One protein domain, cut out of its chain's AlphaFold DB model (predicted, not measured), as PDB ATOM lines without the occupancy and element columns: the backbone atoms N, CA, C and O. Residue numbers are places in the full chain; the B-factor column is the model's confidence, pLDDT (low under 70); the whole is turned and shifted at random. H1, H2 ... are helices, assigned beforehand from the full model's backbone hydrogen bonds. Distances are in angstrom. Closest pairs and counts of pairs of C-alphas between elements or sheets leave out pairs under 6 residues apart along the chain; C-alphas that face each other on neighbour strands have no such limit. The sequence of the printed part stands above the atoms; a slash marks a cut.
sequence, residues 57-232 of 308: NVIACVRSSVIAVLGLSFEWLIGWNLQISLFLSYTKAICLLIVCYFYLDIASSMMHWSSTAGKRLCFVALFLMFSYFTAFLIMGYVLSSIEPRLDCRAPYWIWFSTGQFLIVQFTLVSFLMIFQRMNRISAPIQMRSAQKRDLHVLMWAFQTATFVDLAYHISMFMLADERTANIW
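What this domain is: This is residues 57 to 232 of the 308 residues of a protein of Caenorhabditis briggsae (UniProt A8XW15). H2, H3 and H4 form an up-and-down bundle; H1 packs on H2, H5 on H4, and short H6 turns off H5's end. All helix, the printed part has 176 residues and six named helices. It is only just loose, radius of gyration of the C-alphas 18.9 A, spanning 60 by 36 by 31 A.

Where its parts are: H1 is residues 58 to 78, from C-alpha 58 (7.053, -34.547, -20.833), H2 82 to 110, H3 116 to 146, H4 156 to 184, H5 192 to 223, 45.9 A, and H6 226 to 232, to C-alpha 232 (5.148, -68.063, -46.320).

How they stand to each other: H1 touches H2, closest at C-alphas 68 and 92, 5.9 A. H5 touches H4, closest at C-alphas 161 and 214, 5.5 A, and H6 only at the corner. H2 to H5 have every O i to N i+4 pair within hydrogen-bond range, H1 14 of 17, H6 1 of 3 beside 2 of 4 O i to N i+3.

The domain as a whole: The printed part has no cut. In the printed part 63 residues are under 70 in pLDDT, among them residues 57 to 82.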
ATOM      1  N   ASN A  57       7.699 -30.845 -18.652       46.25
ATOM      2  CA  ASN A  57       8.236 -30.966 -20.023       46.25
ATOM      3  C   ASN A  57       8.282 -32.399 -20.592       46.25
ATOM      4  O   ASN A  57       9.090 -32.733 -21.454       46.25
ATOM      5  N   VAL A  58       7.316 -33.239 -20.192       50.22
ATOM      6  CA  VAL A  58       7.053 -34.547 -20.833       50.22
ATOM      7  C   VAL A  58       6.834 -34.390 -22.348       50.22
ATOM      8  O   VAL A  58       7.251 -35.248 -23.118       50.22
ATOM      9  N   ILE A  59       6.268 -33.259 -22.787       46.41
ATOM     10  CA  ILE A  59       6.070 -32.905 -24.202       46.41
ATOM     11  C   ILE A  59       7.406 -32.777 -24.956       46.41
ATOM     12  O   ILE A  59       7.472 -33.179 -26.111       46.41
ATOM     13  N   ALA A  60       8.491 -32.306 -24.328       51.09
ATOM     14  CA  ALA A  60       9.816 -32.283 -24.955       51.09
ATOM     15  C   ALA A  60      10.393 -33.702 -25.129       51.09
ATOM     16  O   ALA A  60      10.917 -34.037 -26.193       51.09
ATOM     17  N   CYS A  61      10.219 -34.569 -24.126       48.69
ATOM     18  CA  CYS A  61      10.600 -35.979 -24.229       48.69
ATOM     19  C   CYS A  61       9.785 -36.703 -25.318       48.69
ATOM     20  O   CYS A  61      10.350 -37.452 -26.110       48.69
ATOM     21  N   VAL A  62       8.477 -36.430 -25.417       58.00
ATOM     22  CA  VAL A  62       7.617 -36.992 -26.470       58.00
ATOM     23  C   VAL A  62       7.925 -36.395 -27.848       58.00
ATOM     24  O   VAL A  62       7.961 -37.163 -28.799       58.00
ATOM     25  N   ARG A  63       8.246 -35.097 -27.985       57.50
ATOM     26  CA  ARG A  63       8.781 -34.511 -29.238       57.50
ATOM     27  C   ARG A  63      10.015 -35.291 -29.717       57.50
ATOM     28  O   ARG A  63      10.076 -35.664 -30.883       57.50
ATOM     29  N   SER A  64      10.953 -35.605 -28.818       53.44
ATOM     30  CA  SER A  64      12.145 -36.408 -29.142       53.44
ATOM     31  C   SER A  64      11.794 -37.850 -29.551       53.44
ATOM     32  O   SER A  64      12.263 -38.342 -30.579       53.44
ATOM     33  N   SER A  65      10.877 -38.510 -28.835       58.09
ATOM     34  CA  SER A  65      10.364 -39.834 -29.224       58.09
ATOM     35  C   SER A  65       9.601 -39.820 -30.558       58.09
ATOM     36  O   SER A  65       9.690 -40.777 -31.321       58.09
ATOM     37  N   VAL A  66       8.886 -38.739 -30.883       58.50
ATOM     38  CA  VAL A  66       8.213 -38.551 -32.179       58.50
ATOM     39  C   VAL A  66       9.233 -38.374 -33.306       58.50
ATOM     40  O   VAL A  66       9.028 -38.932 -34.378       58.50
ATOM     41  N   ILE A  67      10.366 -37.704 -33.069       58.38
ATOM     42  CA  ILE A  67      11.482 -37.661 -34.032       58.38
ATOM     43  C   ILE A  67      12.042 -39.075 -34.279       58.38
ATOM     44  O   ILE A  67      12.261 -39.446 -35.432       58.38
ATOM     45  N   ALA A  68      12.183 -39.907 -33.242       52.72
ATOM     46  CA  ALA A  68      12.587 -41.309 -33.410       52.72
ATOM     47  C   ALA A  68      11.550 -42.150 -34.194       52.72
ATOM     48  O   ALA A  68      11.938 -43.007 -34.989       52.72
ATOM     49  N   VAL A  69      10.248 -41.874 -34.033       56.41
ATOM     50  CA  VAL A  69       9.168 -42.504 -34.821       56.41
ATOM     51  C   VAL A  69       9.163 -42.022 -36.276       56.41
ATOM     52  O   VAL A  69       9.029 -42.840 -37.182       56.41
ATOM     53  N   LEU A  70       9.392 -40.733 -36.540       56.47
ATOM     54  CA  LEU A  70       9.600 -40.229 -37.906       56.47
ATOM     55  C   LEU A  70      10.832 -40.891 -38.554       56.47
ATOM     56  O   LEU A  70      10.806 -41.218 -39.740       56.47
ATOM     57  N   GLY A  71      11.867 -41.193 -37.764       55.44
ATOM     58  CA  GLY A  71      13.027 -41.992 -38.169       55.44
ATOM     59  C   GLY A  71      12.733 -43.453 -38.554       55.44
ATOM     60  O   GLY A  71      13.563 -44.065 -39.218       55.44
ATOM     61  N   LEU A  72      11.577 -44.028 -38.196       55.12
ATOM     62  CA  LEU A  72      11.117 -45.311 -38.762       55.12
ATOM     63  C   LEU A  72      10.543 -45.118 -40.174       55.12
ATOM     64  O   LEU A  72      10.808 -45.919 -41.067       55.12
ATOM     65  N   SER A  73       9.813 -44.025 -40.412       59.09
ATOM     66  CA  SER A  73       9.263 -43.702 -41.737       59.09
ATOM     67  C   SER A  73      10.350 -43.370 -42.766       59.09
ATOM     68  O   SER A  73      10.218 -43.720 -43.940       59.09
ATOM     69  N   PHE A  74      11.437 -42.707 -42.352       55.69
ATOM     70  CA  PHE A  74      12.495 -42.276 -43.274       55.69
ATOM     71  C   PHE A  74      13.349 -43.418 -43.841       55.69
ATOM     72  O   PHE A  74      13.736 -43.334 -45.005       55.69
ATOM     73  N   GLU A  75      13.590 -44.502 -43.099       59.72
ATOM     74  CA  GLU A  75      14.316 -45.679 -43.616       59.72
ATOM     75  C   GLU A  75      13.571 -46.348 -44.787       59.72
ATOM     76  O   GLU A  75      14.198 -46.821 -45.734       59.72
ATOM     77  N   TRP A  76      12.232 -46.318 -44.777       56.03
ATOM     78  CA  TRP A  76      11.402 -46.833 -45.874       56.03
ATOM     79  C   TRP A  76      11.333 -45.884 -47.085       56.03
ATOM     80  O   TRP A  76      11.137 -46.338 -48.212       56.03
ATOM     81  N   LEU A  77      11.500 -44.572 -46.870       56.47
ATOM     82  CA  LEU A  77      11.390 -43.535 -47.909       56.47
ATOM     83  C   LEU A  77      12.715 -43.220 -48.620       56.47
ATOM     84  O   LEU A  77      12.711 -42.947 -49.817       56.47
ATOM     85  N   ILE A  78      13.843 -43.244 -47.904       56.50
ATOM     86  CA  ILE A  78      15.169 -42.868 -48.435       56.50
ATOM     87  C   ILE A  78      15.817 -44.015 -49.238       56.50
ATOM     88  O   ILE A  78      16.735 -43.795 -50.032       56.50
ATOM     89  N   GLY A  79      15.285 -45.231 -49.108       50.94
ATOM     90  CA  GLY A  79      15.679 -46.383 -49.909       50.94
ATOM     91  C   GLY A  79      16.971 -47.056 -49.441       50.94
ATOM     92  O   GLY A  79      17.549 -46.738 -48.406       50.94
ATOM     93  N   TRP A  80      17.418 -48.034 -50.229       57.41
ATOM     94  CA  TRP A  80      18.344 -49.100 -49.821       57.41
ATOM     95  C   TRP A  80      19.828 -48.667 -49.743       57.41
ATOM     96  O   TRP A  80      20.730 -49.477 -49.948       57.41
ATOM     97  N   ASN A  81      20.103 -47.392 -49.450       69.25
ATOM     98  CA  ASN A  81      21.457 -46.880 -49.247       69.25
ATOM     99  C   ASN A  81      21.994 -47.303 -47.872       69.25
ATOM    100  O   ASN A  81      21.761 -46.634 -46.862       69.25
ATOM    101  N   LEU A  82      22.748 -48.407 -47.875       68.69
ATOM    102  CA  LEU A  82      23.372 -49.068 -46.722       68.69
ATOM    103  C   LEU A  82      23.902 -48.086 -45.661       68.69
ATOM    104  O   LEU A  82      23.539 -48.164 -44.491       68.69
ATOM    105  N   GLN A  83      24.725 -47.128 -46.099       74.62
ATOM    106  CA  GLN A  83      25.433 -46.175 -45.242       74.62
ATOM    107  C   GLN A  83      24.489 -45.188 -44.537       74.62
ATOM    108  O   GLN A  83      24.683 -44.885 -43.361       74.62
ATOM    109  N   ILE A  84      23.447 -44.716 -45.231       76.25
ATOM    110  CA  ILE A  84      22.475 -43.768 -44.669       76.25
ATOM    111  C   ILE A  84      21.566 -44.489 -43.669       76.25
ATOM    112  O   ILE A  84      21.312 -43.973 -42.585       76.25
ATOM    113  N   SER A  85      21.129 -45.708 -43.997       74.88
ATOM    114  CA  SER A  85      20.292 -46.522 -43.107       74.88
ATOM    115  C   SER A  85      21.050 -46.971 -41.843       74.88
ATOM    116  O   SER A  85      20.519 -46.876 -40.738       74.88
ATOM    117  N   LEU A  86      22.337 -47.336 -41.961       77.94
ATOM    118  CA  LEU A  86      23.223 -47.568 -40.809       77.94
ATOM    119  C   LEU A  86      23.340 -46.332 -39.903       77.94
ATOM    120  O   LEU A  86      23.239 -46.457 -38.681       77.94
ATOM    121  N   PHE A  87      23.518 -45.140 -40.484       81.50
ATOM    122  CA  PHE A  87      23.582 -43.893 -39.721       81.50
ATOM    123  C   PHE A  87      22.256 -43.595 -39.004       81.50
ATOM    124  O   PHE A  87      22.266 -43.354 -37.800       81.50
ATOM    125  N   LEU A  88      21.114 -43.694 -39.699       79.19
ATOM    126  CA  LEU A  88      19.779 -43.488 -39.122       79.19
ATOM    127  C   LEU A  88      19.485 -44.465 -37.972       79.19
ATOM    128  O   LEU A  88      19.058 -44.037 -36.898       79.19
ATOM    129  N   SER A  89      19.769 -45.755 -38.160       79.81
ATOM    130  CA  SER A  89      19.558 -46.792 -37.141       79.81
ATOM    131  C   SER A  89      20.447 -46.588 -35.905       79.81
ATOM    132  O   SER A  89      19.991 -46.767 -34.769       79.81
ATOM    133  N   TYR A  90      21.685 -46.113 -36.093       84.38
ATOM    134  CA  TYR A  90      22.559 -45.702 -34.992       84.38
ATOM    135  C   TYR A  90      22.057 -44.436 -34.284       84.38
ATOM    136  O   TYR A  90      21.970 -44.431 -33.057       84.38
ATOM    137  N   THR A  91      21.654 -43.386 -35.013       83.69
ATOM    138  CA  THR A  91      21.048 -42.182 -34.415       83.69
ATOM    139  C   THR A  91      19.830 -42.547 -33.568       83.69
ATOM    140  O   THR A  91      19.730 -42.106 -32.424       83.69
ATOM    141  N   LYS A  92      18.952 -43.425 -34.073       80.06
ATOM    142  CA  LYS A  92      17.804 -43.955 -33.324       80.06
ATOM    143  C   LYS A  92      18.253 -44.685 -32.056       80.06
ATOM    144  O   LYS A  92      17.760 -44.354 -30.982       80.06
ATOM    145  N   ALA A  93      19.226 -45.596 -32.137       84.69
ATOM    146  CA  ALA A  93      19.756 -46.294 -30.961       84.69
ATOM    147  C   ALA A  93      20.318 -45.330 -29.893       84.69
ATOM    148  O   ALA A  93      20.039 -45.506 -28.706       84.69
ATOM    149  N   ILE A  94      21.032 -44.272 -30.298       84.50
ATOM    150  CA  ILE A  94      21.532 -43.231 -29.387       84.50
ATOM    151  C   ILE A  94      20.384 -42.426 -28.758       84.50
ATOM    152  O   ILE A  94      20.391 -42.223 -27.543       84.50
ATOM    153  N   CYS A  95      19.361 -42.030 -29.524       83.00
ATOM    154  CA  CYS A  95      18.168 -41.377 -28.974       83.00
ATOM    155  C   CYS A  95      17.466 -42.252 -27.922       83.00
ATOM    156  O   CYS A  95      17.109 -41.758 -26.853       83.00
ATOM    157  N   LEU A  96      17.313 -43.556 -28.183       81.62
ATOM    158  CA  LEU A  96      16.715 -44.488 -27.221       81.62
ATOM    159  C   LEU A  96      17.593 -44.676 -25.973       81.62
ATOM    160  O   LEU A  96      17.059 -44.759 -24.869       81.62
ATOM    161  N   LEU A  97      18.922 -44.696 -26.117       84.69
ATOM    162  CA  LEU A  97      19.860 -44.796 -24.994       84.69
ATOM    163  C   LEU A  97      19.800 -43.547 -24.096       84.69
ATOM    164  O   LEU A  97      19.767 -43.679 -22.874       84.69
ATOM    165  N   ILE A  98      19.694 -42.352 -24.686       82.94
ATOM    166  CA  ILE A  98      19.488 -41.085 -23.963       82.94
ATOM    167  C   ILE A  98      18.155 -41.097 -23.196       82.94
ATOM    168  O   ILE A  98      18.117 -40.749 -22.015       82.94
ATOM    169  N   VAL A  99      17.064 -41.549 -23.825       81.94
ATOM    170  CA  VAL A  99      15.756 -41.699 -23.158       81.94
ATOM    171  C   VAL A  99      15.831 -42.716 -22.009       81.94
ATOM    172  O   VAL A  99      15.323 -42.452 -20.919       81.94
ATOM    173  N   CYS A 100      16.518 -43.843 -22.212       83.88
ATOM    174  CA  CYS A 100      16.740 -44.859 -21.181       83.88
ATOM    175  C   CYS A 100      17.530 -44.296 -19.985       83.88
ATOM    176  O   CYS A 100      17.122 -44.500 -18.842       83.88
ATOM    177  N   TYR A 101      18.592 -43.518 -20.235       85.25
ATOM    178  CA  TYR A 101      19.354 -42.809 -19.200       85.25
ATOM    179  C   TYR A 101      18.466 -41.890 -18.348       85.25
ATOM    180  O   TYR A 101      18.506 -41.986 -17.122       85.25
ATOM    181  N   PHE A 102      17.616 -41.060 -18.965       81.50
ATOM    182  CA  PHE A 102      16.710 -40.182 -18.214       81.50
ATOM    183  C   PHE A 102      15.716 -40.968 -17.344       81.50
ATOM    184  O   PHE A 102      15.524 -40.628 -16.175       81.50
ATOM    185  N   TYR A 103      15.116 -42.049 -17.858       78.75
ATOM    186  CA  TYR A 103      14.230 -42.899 -17.050       78.75
ATOM    187  C   TYR A 103      14.967 -43.609 -15.906       78.75
ATOM    188  O   TYR A 103      14.414 -43.734 -14.811       78.75
ATOM    189  N   LEU A 104      16.208 -44.046 -16.129       81.06
ATOM    190  CA  LEU A 104      17.053 -44.677 -15.116       81.06
ATOM    191  C   LEU A 104      17.492 -43.699 -14.016       81.06
ATOM    192  O   LEU A 104      17.471 -44.071 -12.841       81.06
ATOM    193  N   ASP A 105      17.846 -42.457 -14.356       81.75
ATOM    194  CA  ASP A 105      18.188 -41.439 -13.358       81.75
ATOM    195  C   ASP A 105      16.976 -41.092 -12.479       81.75
ATOM    196  O   ASP A 105      17.053 -41.208 -11.250       81.75
ATOM    197  N   ILE A 106      15.825 -40.815 -13.106       79.75
ATOM    198  CA  ILE A 106      14.536 -40.574 -12.436       79.75
ATOM    199  C   ILE A 106      14.164 -41.749 -11.512       79.75
ATOM    200  O   ILE A 106      13.755 -41.534 -10.365       79.75
ATOM    201  N   ALA A 107      14.354 -42.998 -11.958       78.94
ATOM    202  CA  ALA A 107      14.153 -44.184 -11.126       78.94
ATOM    203  C   ALA A 107      15.126 -44.231  -9.931       78.94
ATOM    204  O   ALA A 107      14.693 -44.463  -8.798       78.94
ATOM    205  N   SER A 108      16.419 -43.971 -10.156       78.31
ATOM    206  CA  SER A 108      17.451 -43.985  -9.105       78.31
ATOM    207  C   SER A 108      17.212 -42.916  -8.031       78.31
ATOM    208  O   SER A 108      17.438 -43.165  -6.841       78.31
ATOM    209  N   SER A 109      16.697 -41.755  -8.451       76.75
ATOM    210  CA  SER A 109      16.298 -40.635  -7.604       76.75
ATOM    211  C   SER A 109      15.089 -41.003  -6.735       76.75
ATOM    212  O   SER A 109      15.190 -41.021  -5.508       76.75
ATOM    213  N   MET A 110      13.968 -41.430  -7.336       69.19
ATOM    214  CA  MET A 110      12.741 -41.765  -6.588       69.19
ATOM    215  C   MET A 110      12.861 -43.008  -5.692       69.19
ATOM    216  O   MET A 110      12.118 -43.150  -4.710       69.19
ATOM    217  N   MET A 111      13.781 -43.927  -5.994       70.88
ATOM    218  CA  MET A 111      14.099 -45.038  -5.094       70.88
ATOM    219  C   MET A 111      14.981 -44.633  -3.908       70.88
ATOM    220  O   MET A 111      15.115 -45.432  -2.985       70.88
ATOM    221  N   HIS A 112      15.533 -43.412  -3.895       68.56
ATOM    222  CA  HIS A 112      16.529 -42.954  -2.922       68.56
ATOM    223  C   HIS A 112      17.649 -44.000  -2.769       68.56
ATOM    224  O   HIS A 112      17.960 -44.481  -1.673       68.56
ATOM    225  N   TRP A 113      18.212 -44.429  -3.905       63.78
ATOM    226  CA  TRP A 113      19.154 -45.548  -3.954       63.78
ATOM    227  C   TRP A 113      20.535 -45.102  -3.442       63.78
ATOM    228  O   TRP A 113      21.456 -44.805  -4.198       63.78
ATOM    229  N   SER A 114      20.642 -45.025  -2.111       55.88
ATOM    230  CA  SER A 114      21.819 -44.580  -1.350       55.88
ATOM    231  C   SER A 114      23.038 -45.489  -1.545       55.88
ATOM    232  O   SER A 114      24.167 -45.049  -1.335       55.88
ATOM    233  N   SER A 115      22.836 -46.730  -1.998       70.38
ATOM    234  CA  SER A 115      23.936 -47.594  -2.417       70.38
ATOM    235  C   SER A 115      24.515 -47.116  -3.748       70.38
ATOM    236  O   SER A 115      23.945 -47.344  -4.818       70.38
ATOM    237  N   THR A 116      25.708 -46.522  -3.682       75.50
ATOM    238  CA  THR A 116      26.526 -46.097  -4.831       75.50
ATOM    239  C   THR A 116      26.707 -47.205  -5.880       75.50
ATOM    240  O   THR A 116      26.876 -46.912  -7.064       75.50
ATOM    241  N   ALA A 117      26.623 -48.480  -5.478       75.75
ATOM    242  CA  ALA A 117      26.671 -49.623  -6.386       75.75
ATOM    243  C   ALA A 117      25.515 -49.632  -7.405       75.75
ATOM    244  O   ALA A 117      25.757 -49.905  -8.576       75.75
ATOM    245  N   GLY A 118      24.286 -49.272  -7.008       77.19
ATOM    246  CA  GLY A 118      23.126 -49.261  -7.912       77.19
ATOM    247  C   GLY A 118      23.277 -48.243  -9.046       77.19
ATOM    248  O   GLY A 118      23.090 -48.573 -10.217       77.19
ATOM    249  N   LYS A 119      23.726 -47.024  -8.715       79.56
ATOM    250  CA  LYS A 119      24.038 -45.985  -9.713       79.56
ATOM    251  C   LYS A 119      25.214 -46.379 -10.617       79.56
ATOM    252  O   LYS A 119      25.152 -46.154 -11.822       79.56
ATOM    253  N   ARG A 120      26.254 -47.027 -10.069       85.56
ATOM    254  CA  ARG A 120      27.389 -47.544 -10.860       85.56
ATOM    255  C   ARG A 120      26.969 -48.645 -11.837       85.56
ATOM    256  O   ARG A 120      27.360 -48.576 -12.995       85.56
ATOM    257  N   LEU A 121      26.154 -49.615 -11.413       84.50
ATOM    258  CA  LEU A 121      25.656 -50.689 -12.287       84.50
ATOM    259  C   LEU A 121      24.814 -50.140 -13.448       84.50
ATOM    260  O   LEU A 121      25.005 -50.560 -14.586       84.50
ATOM    261  N   CYS A 122      23.948 -49.161 -13.175       84.50
ATOM    262  CA  CYS A 122      23.195 -48.433 -14.198       84.50
ATOM    263  C   CYS A 122      24.120 -47.769 -15.238       84.50
ATOM    264  O   CYS A 122      23.979 -48.005 -16.439       84.50
ATOM    265  N   PHE A 123      25.110 -46.994 -14.783       87.38
ATOM    266  CA  PHE A 123      26.048 -46.308 -15.675       87.38
ATOM    267  C   PHE A 123      26.901 -47.290 -16.496       87.38
ATOM    268  O   PHE A 123      27.091 -47.088 -17.692       87.38
ATOM    269  N   VAL A 124      27.356 -48.391 -15.886       90.75
ATOM    270  CA  VAL A 124      28.088 -49.464 -16.580       90.75
ATOM    271  C   VAL A 124      27.216 -50.139 -17.641       90.75
ATOM    272  O   VAL A 124      27.691 -50.348 -18.753       90.75
ATOM    273  N   ALA A 125      25.944 -50.432 -17.355       88.06
ATOM    274  CA  ALA A 125      25.032 -51.020 -18.337       88.06
ATOM    275  C   ALA A 125      24.807 -50.091 -19.546       88.06
ATOM    276  O   ALA A 125      24.882 -50.539 -20.689       88.06
ATOM    277  N   LEU A 126      24.607 -48.790 -19.311       88.50
ATOM    278  CA  LEU A 126      24.467 -47.796 -20.380       88.50
ATOM    279  C   LEU A 126      25.757 -47.627 -21.194       88.50
ATOM    280  O   LEU A 126      25.693 -47.561 -22.420       88.50
ATOM    281  N   PHE A 127      26.924 -47.617 -20.544       91.38
ATOM    282  CA  PHE A 127      28.220 -47.569 -21.225       91.38
ATOM    283  C   PHE A 127      28.467 -48.817 -22.087       91.38
ATOM    284  O   PHE A 127      28.909 -48.700 -23.230       91.38
ATOM    285  N   LEU A 128      28.120 -50.008 -21.586       91.50
ATOM    286  CA  LEU A 128      28.197 -51.254 -22.353       91.50
ATOM    287  C   LEU A 128      27.267 -51.213 -23.574       91.50
ATOM    288  O   LEU A 128      27.726 -51.494 -24.680       91.50
ATOM    289  N   MET A 129      26.011 -50.778 -23.417       89.44
ATOM    290  CA  MET A 129      25.084 -50.612 -24.546       89.44
ATOM    291  C   MET A 129      25.583 -49.567 -25.558       89.44
ATOM    292  O   MET A 129      25.496 -49.801 -26.758       89.44
ATOM    293  N   PHE A 130      26.167 -48.452 -25.111       91.50
ATOM    294  CA  PHE A 130      26.784 -47.469 -26.009       91.50
ATOM    295  C   PHE A 130      27.937 -48.097 -26.808       91.50
ATOM    296  O   PHE A 130      27.939 -48.039 -28.037       91.50
ATOM    297  N   SER A 131      28.857 -48.790 -26.126       92.19
ATOM    298  CA  SER A 131      29.989 -49.469 -26.769       92.19
ATOM    299  C   SER A 131      29.547 -50.544 -27.772       92.19
ATOM    300  O   SER A 131      30.166 -50.682 -28.826       92.19
ATOM    301  N   TYR A 132      28.434 -51.238 -27.497       90.81
ATOM    302  CA  TYR A 132      27.803 -52.200 -28.400       90.81
ATOM    303  C   TYR A 132      27.393 -51.533 -29.721       90.81
ATOM    304  O   TYR A 132      27.868 -51.942 -30.780       90.81
ATOM    305  N   PHE A 133      26.580 -50.467 -29.692       89.06
ATOM    306  CA  PHE A 133      26.148 -49.806 -30.934       89.06
ATOM    307  C   PHE A 133      27.307 -49.160 -31.692       89.06
ATOM    308  O   PHE A 133      27.331 -49.218 -32.920       89.06
ATOM    309  N   THR A 134      28.283 -48.579 -30.987       90.06
ATOM    310  CA  THR A 134      29.479 -48.011 -31.624       90.06
ATOM    311  C   THR A 134      30.302 -49.098 -32.322       90.06
ATOM    312  O   THR A 134      30.691 -48.916 -33.474       90.06
ATOM    313  N   ALA A 135      30.505 -50.257 -31.687       88.94
ATOM    314  CA  ALA A 135      31.200 -51.388 -32.301       88.94
ATOM    315  C   ALA A 135      30.447 -51.935 -33.527       88.94
ATOM    316  O   ALA A 135      31.062 -52.152 -34.570       88.94
ATOM    317  N   PHE A 136      29.121 -52.102 -33.452       85.50
ATOM    318  CA  PHE A 136      28.327 -52.574 -34.594       85.50
ATOM    319  C   PHE A 136      28.244 -51.555 -35.743       85.50
ATOM    320  O   PHE A 136      28.236 -51.974 -36.901       85.50
ATOM    321  N   LEU A 137      28.276 -50.242 -35.470       86.56
ATOM    322  CA  LEU A 137      28.426 -49.217 -36.514       86.56
ATOM    323  C   LEU A 137      29.790 -49.321 -37.210       86.56
ATOM    324  O   LEU A 137      29.843 -49.331 -38.439       86.56
ATOM    325  N   ILE A 138      30.883 -49.435 -36.446       88.75
ATOM    326  CA  ILE A 138      32.240 -49.556 -37.004       88.75
ATOM    327  C   ILE A 138      32.352 -50.830 -37.851       88.75
ATOM    328  O   ILE A 138      32.797 -50.764 -38.995       88.75
ATOM    329  N   MET A 139      31.882 -51.972 -37.341       85.12
ATOM    330  CA  MET A 139      31.876 -53.239 -38.081       85.12
ATOM    331  C   MET A 139      31.011 -53.172 -39.348       85.12
ATOM    332  O   MET A 139      31.431 -53.669 -40.390       85.12
ATOM    333  N   GLY A 140      29.838 -52.530 -39.290       80.94
ATOM    334  CA  GLY A 140      28.979 -52.321 -40.459       80.94
ATOM    335  C   GLY A 140      29.641 -51.455 -41.534       80.94
ATOM    336  O   GLY A 140      29.607 -51.805 -42.712       80.94
ATOM    337  N   TYR A 141      30.306 -50.366 -41.134       83.25
ATOM    338  CA  TYR A 141      31.031 -49.481 -42.050       83.25
ATOM    339  C   TYR A 141      32.252 -50.169 -42.683       83.25
ATOM    340  O   TYR A 141      32.437 -50.097 -43.898       83.25
ATOM    341  N   VAL A 142      33.056 -50.887 -41.888       84.38
ATOM    342  CA  VAL A 142      34.217 -51.648 -42.382       84.38
ATOM    343  C   VAL A 142      33.780 -52.730 -43.372       84.38
ATOM    344  O   VAL A 142      34.340 -52.811 -44.463       84.38
ATOM    345  N   LEU A 143      32.742 -53.510 -43.051       77.81
ATOM    346  CA  LEU A 143      32.240 -54.559 -43.942       77.81
ATOM    347  C   LEU A 143      31.661 -53.974 -45.246       77.81
ATOM    348  O   LEU A 143      31.951 -54.480 -46.329       77.81
ATOM    349  N   SER A 144      30.930 -52.855 -45.154       74.00
ATOM    350  CA  SER A 144      30.420 -52.097 -46.309       74.00
ATOM    351  C   SER A 144      31.521 -51.534 -47.217       74.00
ATOM    352  O   SER A 144      31.241 -51.257 -48.383       74.00
ATOM    353  N   SER A 145      32.730 -51.316 -46.694       74.94
ATOM    354  CA  SER A 145      33.878 -50.807 -47.457       74.94
ATOM    355  C   SER A 145      34.616 -51.915 -48.219       74.94
ATOM    356  O   SER A 145      35.226 -51.656 -49.254       74.94
ATOM    357  N   ILE A 146      34.551 -53.155 -47.723       74.50
ATOM    358  CA  ILE A 146      35.305 -54.294 -48.264       74.50
ATOM    359  C   ILE A 146      34.505 -55.027 -49.353       74.50
ATOM    360  O   ILE A 146      35.036 -55.274 -50.435       74.50
ATOM    361  N   GLU A 147      33.226 -55.349 -49.113       64.12
ATOM    362  CA  GLU A 147      32.450 -56.248 -49.988       64.12
ATOM    363  C   GLU A 147      31.007 -55.761 -50.263       64.12
ATOM    364  O   GLU A 147      30.044 -56.304 -49.708       64.12
ATOM    365  N   PRO A 148      30.807 -54.810 -51.205       59.72
ATOM    366  CA  PRO A 148      29.492 -54.282 -51.617       59.72
ATOM    367  C   PRO A 148      28.692 -55.266 -52.506       59.72
ATOM    368  O   PRO A 148      28.159 -54.914 -53.561       59.72
ATOM    369  N   ARG A 149      28.700 -56.551 -52.128       51.84
ATOM    370  CA  ARG A 149      27.968 -57.660 -52.765       51.84
ATOM    371  C   ARG A 149      27.429 -58.702 -51.775       51.84
ATOM    372  O   ARG A 149      26.600 -59.512 -52.187       51.84
ATOM    373  N   LEU A 150      27.833 -58.690 -50.498       53.53
ATOM    374  CA  LEU A 150      27.264 -59.582 -49.469       53.53
ATOM    375  C   LEU A 150      25.975 -59.037 -48.812       53.53
ATOM    376  O   LEU A 150      25.384 -59.710 -47.963       53.53
ATOM    377  N   ASP A 151      25.490 -57.870 -49.247       51.78
ATOM    378  CA  ASP A 151      24.334 -57.150 -48.682       51.78
ATOM    379  C   ASP A 151      23.073 -58.013 -48.505       51.78
ATOM    380  O   ASP A 151      22.300 -57.808 -47.572       51.78
ATOM    381  N   CYS A 152      22.877 -59.019 -49.365       54.06
ATOM    382  CA  CYS A 152      21.701 -59.894 -49.351       54.06
ATOM    383  C   CYS A 152      21.606 -60.845 -48.140       54.06
ATOM    384  O   CYS A 152      20.574 -61.499 -47.988       54.06
ATOM    385  N   ARG A 153      22.646 -60.974 -47.298       53.97
ATOM    386  CA  ARG A 153      22.608 -61.853 -46.105       53.97
ATOM    387  C   ARG A 153      23.354 -61.312 -44.877       53.97
ATOM    388  O   ARG A 153      23.605 -62.065 -43.937       53.97
ATOM    389  N   ALA A 154      23.731 -60.034 -44.870       58.88
ATOM    390  CA  ALA A 154      24.556 -59.465 -43.806       58.88
ATOM    391  C   ALA A 154      23.775 -59.335 -42.472       58.88
ATOM    392  O   ALA A 154      22.728 -58.685 -42.438       58.88
ATOM    393  N   PRO A 155      24.251 -59.911 -41.349       66.88
ATOM    394  CA  PRO A 155      23.447 -60.038 -40.128       66.88
ATOM    395  C   PRO A 155      23.391 -58.774 -39.252       66.88
ATOM    396  O   PRO A 155      22.649 -58.755 -38.271       66.88
ATOM    397  N   TYR A 156      24.162 -57.721 -39.551       72.81
ATOM    398  CA  TYR A 156      24.288 -56.546 -38.671       72.81
ATOM    399  C   TYR A 156      22.963 -55.797 -38.446       72.81
ATOM    400  O   TYR A 156      22.763 -55.273 -37.353       72.81
ATOM    401  N   TRP A 157      22.027 -55.814 -39.404       73.56
ATOM    402  CA  TRP A 157      20.674 -55.261 -39.233       73.56
ATOM    403  C   TRP A 157      19.934 -55.895 -38.044       73.56
ATOM    404  O   TRP A 157      19.313 -55.205 -37.238       73.56
ATOM    405  N   ILE A 158      20.054 -57.220 -37.904       77.69
ATOM    406  CA  ILE A 158      19.410 -58.008 -36.848       77.69
ATOM    407  C   ILE A 158      20.057 -57.690 -35.500       77.69
ATOM    408  O   ILE A 158      19.349 -57.531 -34.509       77.69
ATOM    409  N   TRP A 159      21.385 -57.540 -35.458       81.00
ATOM    410  CA  TRP A 159      22.102 -57.128 -34.248       81.00
ATOM    411  C   TRP A 159      21.717 -55.703 -33.811       81.00
ATOM    412  O   TRP A 159      21.435 -55.491 -32.634       81.00
ATOM    413  N   PHE A 160      21.582 -54.753 -34.744       79.75
ATOM    414  CA  PHE A 160      21.074 -53.406 -34.444       79.75
ATOM    415  C   PHE A 160      19.654 -53.430 -33.860       79.75
ATOM    416  O   PHE A 160      19.432 -52.871 -32.785       79.75
ATOM    417  N   SER A 161      18.710 -54.113 -34.516       81.12
ATOM    418  CA  SER A 161      17.320 -54.223 -34.045       81.12
ATOM    419  C   SER A 161      17.215 -54.967 -32.700       81.12
ATOM    420  O   SER A 161      16.529 -54.519 -31.780       81.12
ATOM    421  N   THR A 162      17.998 -56.038 -32.508       85.25
ATOM    422  CA  THR A 162      18.106 -56.755 -31.222       85.25
ATOM    423  C   THR A 162      18.637 -55.840 -30.116       85.25
ATOM    424  O   THR A 162      18.105 -55.835 -29.006       85.25
ATOM    425  N   GLY A 163      19.645 -55.016 -30.416       84.81
ATOM    426  CA  GLY A 163      20.147 -54.003 -29.493       84.81
ATOM    427  C   GLY A 163      19.078 -52.970 -29.123       84.81
ATOM    428  O   GLY A 163      18.904 -52.681 -27.939       84.81
ATOM    429  N   GLN A 164      18.330 -52.440 -30.097       83.06
ATOM    430  CA  GLN A 164      17.238 -51.490 -29.839       83.06
ATOM    431  C   GLN A 164      16.159 -52.111 -28.934       83.06
ATOM    432  O   GLN A 164      15.749 -51.485 -27.953       83.06
ATOM    433  N   PHE A 165      15.770 -53.365 -29.184       84.19
ATOM    434  CA  PHE A 165      14.864 -54.125 -28.316       84.19
ATOM    435  C   PHE A 165      15.410 -54.270 -26.883       84.19
ATOM    436  O   PHE A 165      14.657 -54.086 -25.927       84.19
ATOM    437  N   LEU A 166      16.712 -54.519 -26.698       87.25
ATOM    438  CA  LEU A 166      17.322 -54.571 -25.362       87.25
ATOM    439  C   LEU A 166      17.242 -53.223 -24.621       87.25
ATOM    440  O   LEU A 166      16.900 -53.224 -23.438       87.25
ATOM    441  N   ILE A 167      17.463 -52.074 -25.286       85.12
ATOM    442  CA  ILE A 167      17.241 -50.749 -24.658       85.12
ATOM    443  C   ILE A 167      15.790 -50.622 -24.171       85.12
ATOM    444  O   ILE A 167      15.535 -50.130 -23.067       85.12
ATOM    445  N   VAL A 168      14.824 -51.074 -24.978       83.81
ATOM    446  CA  VAL A 168      13.396 -51.008 -24.630       83.81
ATOM    447  C   VAL A 168      13.105 -51.845 -23.389       83.81
ATOM    448  O   VAL A 168      12.439 -51.351 -22.482       83.81
ATOM    449  N   GLN A 169      13.668 -53.053 -23.281       87.25
ATOM    450  CA  GLN A 169      13.515 -53.892 -22.088       87.25
ATOM    451  C   GLN A 169      14.130 -53.242 -20.834       87.25
ATOM    452  O   GLN A 169      13.489 -53.224 -19.783       87.25
ATOM    453  N   PHE A 170      15.315 -52.624 -20.925       83.62
ATOM    454  CA  PHE A 170      15.879 -51.852 -19.803       83.62
ATOM    455  C   PHE A 170      15.009 -50.641 -19.425       83.62
ATOM    456  O   PHE A 170      14.826 -50.344 -18.240       83.62
ATOM    457  N   THR A 171      14.403 -49.978 -20.412       82.00
ATOM    458  CA  THR A 171      13.458 -48.869 -20.195       82.00
ATOM    459  C   THR A 171      12.172 -49.356 -19.510       82.00
ATOM    460  O   THR A 171      11.725 -48.739 -18.543       82.00
ATOM    461  N   LEU A 172      11.626 -50.507 -19.922       84.56
ATOM    462  CA  LEU A 172      10.473 -51.163 -19.294       84.56
ATOM    463  C   LEU A 172      10.763 -51.564 -17.839       84.56
ATOM    464  O   LEU A 172       9.951 -51.286 -16.959       84.56
ATOM    465  N   VAL A 173      11.922 -52.167 -17.552       85.44
ATOM    466  CA  VAL A 173      12.330 -52.514 -16.175       85.44
ATOM    467  C   VAL A 173      12.411 -51.262 -15.298       85.44
ATOM    468  O   VAL A 173      11.830 -51.234 -14.210       85.44
ATOM    469  N   SER A 174      13.041 -50.197 -15.801       82.00
ATOM    470  CA  SER A 174      13.122 -48.893 -15.124       82.00
ATOM    471  C   SER A 174      11.732 -48.328 -14.824       82.00
ATOM    472  O   SER A 174      11.458 -47.857 -13.718       82.00
ATOM    473  N   PHE A 175      10.811 -48.441 -15.780       78.38
ATOM    474  CA  PHE A 175       9.436 -47.998 -15.618       78.38
ATOM    475  C   PHE A 175       8.647 -48.826 -14.600       78.38
ATOM    476  O   PHE A 175       7.924 -48.270 -13.775       78.38
ATOM    477  N   LEU A 176       8.786 -50.154 -14.614       81.56
ATOM    478  CA  LEU A 176       8.140 -51.040 -13.643       81.56
ATOM    479  C   LEU A 176       8.638 -50.747 -12.221       81.56
ATOM    480  O   LEU A 176       7.829 -50.683 -11.294       81.56
ATOM    481  N   MET A 177       9.935 -50.470 -12.058       79.31
ATOM    482  CA  MET A 177      10.525 -49.995 -10.803       79.31
ATOM    483  C   MET A 177       9.891 -48.670 -10.338       79.31
ATOM    484  O   MET A 177       9.441 -48.575  -9.191       79.31
ATOM    485  N   ILE A 178       9.762 -47.679 -11.229       76.69
ATOM    486  CA  ILE A 178       9.051 -46.414 -10.960       76.69
ATOM    487  C   ILE A 178       7.595 -46.675 -10.541       76.69
ATOM    488  O   ILE A 178       7.136 -46.161  -9.522       76.69
ATOM    489  N   PHE A 179       6.861 -47.497 -11.290       74.75
ATOM    490  CA  PHE A 179       5.436 -47.769 -11.092       74.75
ATOM    491  C   PHE A 179       5.161 -48.510  -9.774       74.75
ATOM    492  O   PHE A 179       4.212 -48.175  -9.061       74.75
ATOM    493  N   GLN A 180       6.012 -49.471  -9.400       78.62
ATOM    494  CA  GLN A 180       5.959 -50.149  -8.101       78.62
ATOM    495  C   GLN A 180       6.245 -49.185  -6.942       78.62
ATOM    496  O   GLN A 180       5.496 -49.166  -5.962       78.62
ATOM    497  N   ARG A 181       7.287 -48.346  -7.059       74.44
ATOM    498  CA  ARG A 181       7.626 -47.320  -6.058       74.44
ATOM    499  C   ARG A 181       6.485 -46.318  -5.887       74.44
ATOM    500  O   ARG A 181       6.089 -46.040  -4.759       74.44
ATOM    501  N   MET A 182       5.905 -45.862  -6.996       68.75
ATOM    502  CA  MET A 182       4.741 -44.980  -7.022       68.75
ATOM    503  C   MET A 182       3.543 -45.636  -6.321       68.75
ATOM    504  O   MET A 182       2.946 -45.022  -5.444       68.75
ATOM    505  N   ASN A 183       3.198 -46.890  -6.638       70.50
ATOM    506  CA  ASN A 183       2.062 -47.586  -6.015       70.50
ATOM    507  C   ASN A 183       2.244 -47.853  -4.505       70.50
ATOM    508  O   ASN A 183       1.241 -48.004  -3.815       70.50
ATOM    509  N   ARG A 184       3.479 -47.884  -3.976       71.38
ATOM    510  CA  ARG A 184       3.731 -47.927  -2.519       71.38
ATOM    511  C   ARG A 184       3.582 -46.567  -1.824       71.38
ATOM    512  O   ARG A 184       3.391 -46.544  -0.613       71.38
ATOM    513  N   ILE A 185       3.692 -45.453  -2.551       66.56
ATOM    514  CA  ILE A 185       3.606 -44.093  -1.998       66.56
ATOM    515  C   ILE A 185       2.246 -43.489  -2.385       66.56
ATOM    516  O   ILE A 185       2.032 -42.964  -3.486       66.56
ATOM    517  N   SER A 186       1.290 -43.612  -1.467       51.12
ATOM    518  CA  SER A 186      -0.080 -43.128  -1.647       51.12
ATOM    519  C   SER A 186      -0.174 -41.619  -1.414       51.12
ATOM    520  O   SER A 186       0.005 -41.130  -0.306       51.12
ATOM    521  N   ALA A 187      -0.483 -40.903  -2.492       45.84
ATOM    522  CA  ALA A 187      -0.725 -39.462  -2.583       45.84
ATOM    523  C   ALA A 187      -1.753 -39.237  -3.725       45.84
ATOM    524  O   ALA A 187      -1.921 -40.159  -4.541       45.84
ATOM    525  N   PRO A 188      -2.480 -38.100  -3.765       48.78
ATOM    526  CA  PRO A 188      -3.930 -38.069  -3.999       48.78
ATOM    527  C   PRO A 188      -4.460 -38.600  -5.344       48.78
ATOM    528  O   PRO A 188      -3.769 -38.707  -6.355       48.78
ATOM    529  N   ILE A 189      -5.745 -38.965  -5.314       58.22
ATOM    530  CA  ILE A 189      -6.339 -39.994  -6.182       58.22
ATOM    531  C   ILE A 189      -6.704 -39.502  -7.597       58.22
ATOM    532  O   ILE A 189      -6.560 -40.266  -8.550       58.22
ATOM    533  N   GLN A 190      -7.187 -38.265  -7.759       51.75
ATOM    534  CA  GLN A 190      -7.978 -37.902  -8.950       51.75
ATOM    535  C   GLN A 190      -7.168 -37.521 -10.203       51.75
ATOM    536  O   GLN A 190      -7.447 -38.064 -11.265       51.75
ATOM    537  N   MET A 191      -6.139 -36.665 -10.119       52.72
ATOM    538  CA  MET A 191      -5.307 -36.338 -11.300       52.72
ATOM    539  C   MET A 191      -4.367 -37.482 -11.722       52.72
ATOM    540  O   MET A 191      -3.941 -37.578 -12.872       52.72
ATOM    541  N   ARG A 192      -4.053 -38.379 -10.783       59.41
ATOM    542  CA  ARG A 192      -3.035 -39.423 -10.929       59.41
ATOM    543  C   ARG A 192      -3.442 -40.555 -11.879       59.41
ATOM    544  O   ARG A 192      -2.566 -41.195 -12.456       59.41
ATOM    545  N   SER A 193      -4.736 -40.828 -12.045       64.31
ATOM    546  CA  SER A 193      -5.239 -41.940 -12.870       64.31
ATOM    547  C   SER A 193      -5.039 -41.705 -14.373       64.31
ATOM    548  O   SER A 193      -4.538 -42.598 -15.056       64.31
ATOM    549  N   ALA A 194      -5.354 -40.502 -14.866       64.69
ATOM    550  CA  ALA A 194      -5.149 -40.108 -16.260       64.69
ATOM    551  C   ALA A 194      -3.658 -40.143 -16.629       64.69
ATOM    552  O   ALA A 194      -3.254 -40.939 -17.472       64.69
ATOM    553  N   GLN A 195      -2.815 -39.414 -15.890       64.81
ATOM    554  CA  GLN A 195      -1.366 -39.385 -16.122       64.81
ATOM    555  C   GLN A 195      -0.730 -40.789 -16.072       64.81
ATOM    556  O   GLN A 195       0.137 -41.107 -16.886       64.81
ATOM    557  N   LYS A 196      -1.185 -41.664 -15.161       70.50
ATOM    558  CA  LYS A 196      -0.741 -43.066 -15.064       70.50
ATOM    559  C   LYS A 196      -1.176 -43.911 -16.269       70.50
ATOM    560  O   LYS A 196      -0.407 -44.772 -16.692       70.50
ATOM    561  N   ARG A 197      -2.373 -43.680 -16.824       73.31
ATOM    562  CA  ARG A 197      -2.864 -44.332 -18.051       73.31
ATOM    563  C   ARG A 197      -2.072 -43.871 -19.269       73.31
ATOM    564  O   ARG A 197      -1.584 -44.709 -20.016       73.31
ATOM    565  N   ASP A 198      -1.927 -42.566 -19.456       70.25
ATOM    566  CA  ASP A 198      -1.345 -41.982 -20.670       70.25
ATOM    567  C   ASP A 198       0.138 -42.365 -20.800       70.25
ATOM    568  O   ASP A 198       0.609 -42.775 -21.860       70.25
ATOM    569  N   LEU A 199       0.850 -42.363 -19.670       69.75
ATOM    570  CA  LEU A 199       2.232 -42.815 -19.565       69.75
ATOM    571  C   LEU A 199       2.384 -44.341 -19.778       69.75
ATOM    572  O   LEU A 199       3.362 -44.789 -20.375       69.75
ATOM    573  N   HIS A 200       1.404 -45.147 -19.347       75.06
ATOM    574  CA  HIS A 200       1.355 -46.589 -19.628       75.06
ATOM    575  C   HIS A 200       1.083 -46.876 -21.118       75.06
ATOM    576  O   HIS A 200       1.709 -47.767 -21.689       75.06
ATOM    577  N   VAL A 201       0.206 -46.101 -21.768       76.50
ATOM    578  CA  VAL A 201      -0.057 -46.188 -23.218       76.50
ATOM    579  C   VAL A 201       1.196 -45.837 -24.026       76.50
ATOM    580  O   VAL A 201       1.541 -46.579 -24.943       76.50
ATOM    581  N   LEU A 202       1.918 -44.772 -23.653       69.81
ATOM    582  CA  LEU A 202       3.180 -44.388 -24.299       69.81
ATOM    583  C   LEU A 202       4.214 -45.526 -24.262       69.81
ATOM    584  O   LEU A 202       4.835 -45.831 -25.281       69.81
ATOM    585  N   MET A 203       4.370 -46.191 -23.114       77.00
ATOM    586  CA  MET A 203       5.297 -47.318 -22.996       77.00
ATOM    587  C   MET A 203       4.841 -48.541 -23.803       77.00
ATOM    588  O   MET A 203       5.670 -49.171 -24.455       77.00
ATOM    589  N   TRP A 204       3.542 -48.860 -23.824       78.25
ATOM    590  CA  TRP A 204       3.023 -49.945 -24.664       78.25
ATOM    591  C   TRP A 204       3.210 -49.678 -26.160       78.25
ATOM    592  O   TRP A 204       3.537 -50.608 -26.889       78.25
ATOM    593  N   ALA A 205       3.068 -48.430 -26.614       77.31
ATOM    594  CA  ALA A 205       3.355 -48.050 -27.997       77.31
ATOM    595  C   ALA A 205       4.845 -48.234 -28.346       77.31
ATOM    596  O   ALA A 205       5.174 -48.780 -29.397       77.31
ATOM    597  N   PHE A 206       5.756 -47.847 -27.449       72.25
ATOM    598  CA  PHE A 206       7.198 -48.035 -27.645       72.25
ATOM    599  C   PHE A 206       7.613 -49.521 -27.624       72.25
ATOM    600  O   PHE A 206       8.423 -49.965 -28.445       72.25
ATOM    601  N   GLN A 207       7.000 -50.311 -26.736       78.75
ATOM    602  CA  GLN A 207       7.210 -51.753 -26.629       78.75
ATOM    603  C   GLN A 207       6.719 -52.514 -27.867       78.75
ATOM    604  O   GLN A 207       7.398 -53.437 -28.319       78.75
ATOM    605  N   THR A 208       5.557 -52.150 -28.421       76.25
ATOM    606  CA  THR A 208       5.025 -52.801 -29.627       76.25
ATOM    607  C   THR A 208       5.745 -52.348 -30.889       76.25
ATOM    608  O   THR A 208       6.040 -53.198 -31.722       76.25
ATOM    609  N   ALA A 209       6.115 -51.067 -31.017       77.19
ATOM    610  CA  ALA A 209       6.875 -50.570 -32.166       77.19
ATOM    611  C   ALA A 209       8.209 -51.314 -32.349       77.19
ATOM    612  O   ALA A 209       8.502 -51.810 -33.434       77.19
ATOM    613  N   THR A 210       8.990 -51.461 -31.276       78.31
ATOM    614  CA  THR A 210      10.300 -52.136 -31.334       78.31
ATOM    615  C   THR A 210      10.199 -53.661 -31.383       78.31
ATOM    616  O   THR A 210      11.056 -54.309 -31.982       78.31
ATOM    617  N   PHE A 211       9.127 -54.258 -30.849       79.38
ATOM    618  CA  PHE A 211       8.832 -55.674 -31.087       79.38
ATOM    619  C   PHE A 211       8.440 -55.945 -32.550       79.38
ATOM    620  O   PHE A 211       8.867 -56.950 -33.111       79.38
ATOM    621  N   VAL A 212       7.669 -55.054 -33.185       80.31
ATOM    622  CA  VAL A 212       7.306 -55.160 -34.610       80.31
ATOM    623  C   VAL A 212       8.524 -54.961 -35.511       80.31
ATOM    624  O   VAL A 212       8.674 -55.717 -36.467       80.31
ATOM    625  N   ASP A 213       9.420 -54.022 -35.193       79.44
ATOM    626  CA  ASP A 213      10.694 -53.850 -35.907       79.44
ATOM    627  C   ASP A 213      11.567 -55.116 -35.837       79.44
ATOM    628  O   ASP A 213      11.993 -55.640 -36.869       79.44
ATOM    629  N   LEU A 214      11.765 -55.672 -34.636       80.62
ATOM    630  CA  LEU A 214      12.543 -56.900 -34.457       80.62
ATOM    631  C   LEU A 214      11.881 -58.098 -35.149       80.62
ATOM    632  O   LEU A 214      12.555 -58.873 -35.829       80.62
ATOM    633  N   ALA A 215      10.557 -58.231 -35.041       79.88
ATOM    634  CA  ALA A 215       9.807 -59.265 -35.742       79.88
ATOM    635  C   ALA A 215       9.901 -59.112 -37.270       79.88
ATOM    636  O   ALA A 215       9.988 -60.124 -37.965       79.88
ATOM    637  N   TYR A 216       9.937 -57.886 -37.802       80.50
ATOM    638  CA  TYR A 216      10.144 -57.614 -39.225       80.50
ATOM    639  C   TYR A 216      11.555 -58.011 -39.676       80.50
ATOM    640  O   TYR A 216      11.687 -58.785 -40.624       80.50
ATOM    641  N   HIS A 217      12.603 -57.576 -38.971       79.38
ATOM    642  CA  HIS A 217      13.990 -57.917 -39.303       79.38
ATOM    643  C   HIS A 217      14.269 -59.428 -39.199       79.38
ATOM    644  O   HIS A 217      14.902 -60.000 -40.090       79.38
ATOM    645  N   ILE A 218      13.729 -60.107 -38.180       81.56
ATOM    646  CA  ILE A 218      13.785 -61.575 -38.070       81.56
ATOM    647  C   ILE A 218      12.981 -62.238 -39.196       81.56
ATOM    648  O   ILE A 218      13.473 -63.178 -39.817       81.56
ATOM    649  N   SER A 219      11.777 -61.751 -39.518       78.06
ATOM    650  CA  SER A 219      10.965 -62.317 -40.608       78.06
ATOM    651  C   SER A 219      11.658 -62.180 -41.963       78.06
ATOM    652  O   SER A 219      11.681 -63.141 -42.723       78.06
ATOM    653  N   MET A 220      12.286 -61.035 -42.248       71.88
ATOM    654  CA  MET A 220      13.091 -60.822 -43.455       71.88
ATOM    655  C   MET A 220      14.270 -61.801 -43.537       71.88
ATOM    656  O   MET A 220      14.498 -62.391 -44.591       71.88
ATOM    657  N   PHE A 221      14.974 -62.043 -42.427       72.94
ATOM    658  CA  PHE A 221      16.049 -63.038 -42.372       72.94
ATOM    659  C   PHE A 221      15.541 -64.473 -42.597       72.94
ATOM    660  O   PHE A 221      16.133 -65.222 -43.371       72.94
ATOM    661  N   MET A 222      14.412 -64.846 -41.986       71.81
ATOM    662  CA  MET A 222      13.794 -66.167 -42.167       71.81
ATOM    663  C   MET A 222      13.213 -66.366 -43.578       71.81
ATOM    664  O   MET A 222      13.223 -67.484 -44.092       71.81
ATOM    665  N   LEU A 223      12.731 -65.305 -44.231       67.56
ATOM    666  CA  LEU A 223      12.291 -65.329 -45.633       67.56
ATOM    667  C   LEU A 223      13.465 -65.428 -46.621       67.56
ATOM    668  O   LEU A 223      13.272 -65.907 -47.735       67.56
ATOM    669  N   ALA A 224      14.670 -65.017 -46.213       62.97
ATOM    670  CA  ALA A 224      15.895 -65.156 -46.997       62.97
ATOM    671  C   ALA A 224      16.531 -66.564 -46.923       62.97
ATOM    672  O   ALA A 224      17.504 -66.816 -47.635       62.97
ATOM    673  N   ASP A 225      16.012 -67.489 -46.102       67.00
ATOM    674  CA  ASP A 225      16.367 -68.913 -46.188       67.00
ATOM    675  C   ASP A 225      15.363 -69.668 -47.075       67.00
ATOM    676  O   ASP A 225      14.149 -69.658 -46.849       67.00
ATOM    677  N   GLU A 226      15.881 -70.338 -48.109       60.66
ATOM    678  CA  GLU A 226      15.085 -70.888 -49.216       60.66
ATOM    679  C   GLU A 226      14.049 -71.936 -48.771       60.66
ATOM    680  O   GLU A 226      13.044 -72.145 -49.453       60.66
ATOM    681  N   ARG A 227      14.246 -72.582 -47.613       58.31
ATOM    682  CA  ARG A 227      13.286 -73.553 -47.061       58.31
ATOM    683  C   ARG A 227      12.027 -72.889 -46.504       58.31
ATOM    684  O   ARG A 227      10.929 -73.397 -46.737       58.31
ATOM    685  N   THR A 228      12.151 -71.758 -45.815       56.53
ATOM    686  CA  THR A 228      11.027 -71.067 -45.156       56.53
ATOM    687  C   THR A 228      10.240 -70.152 -46.090       56.53
ATOM    688  O   THR A 228       9.036 -69.978 -45.881       56.53
ATOM    689  N   ALA A 229      10.860 -69.642 -47.159       55.78
ATOM    690  CA  ALA A 229      10.187 -68.846 -48.190       55.78
ATOM    691  C   ALA A 229       8.941 -69.549 -48.776       55.78
ATOM    692  O   ALA A 229       7.894 -68.924 -48.953       55.78
ATOM    693  N   ASN A 230       9.017 -70.867 -49.003       56.16
ATOM    694  CA  ASN A 230       7.914 -71.661 -49.562       56.16
ATOM    695  C   ASN A 230       6.669 -71.682 -48.656       56.16
ATOM    696  O   ASN A 230       5.546 -71.576 -49.146       56.16
ATOM    697  N   ILE A 231       6.858 -71.779 -47.336       59.78
ATOM    698  CA  ILE A 231       5.760 -71.849 -46.359       59.78
ATOM    699  C   ILE A 231       5.006 -70.513 -46.317       59.78
ATOM    700  O   ILE A 231       3.774 -70.475 -46.344       59.78
ATOM    701  N   TRP A 232       5.741 -69.399 -46.321       54.50
ATOM    702  CA  TRP A 232       5.148 -68.063 -46.320       54.50
ATOM    703  C   TRP A 232       4.509 -67.683 -47.655       54.50
ATOM    704  O   TRP A 232       3.449 -67.059 -47.648       54.50
TER     705      TRP A 232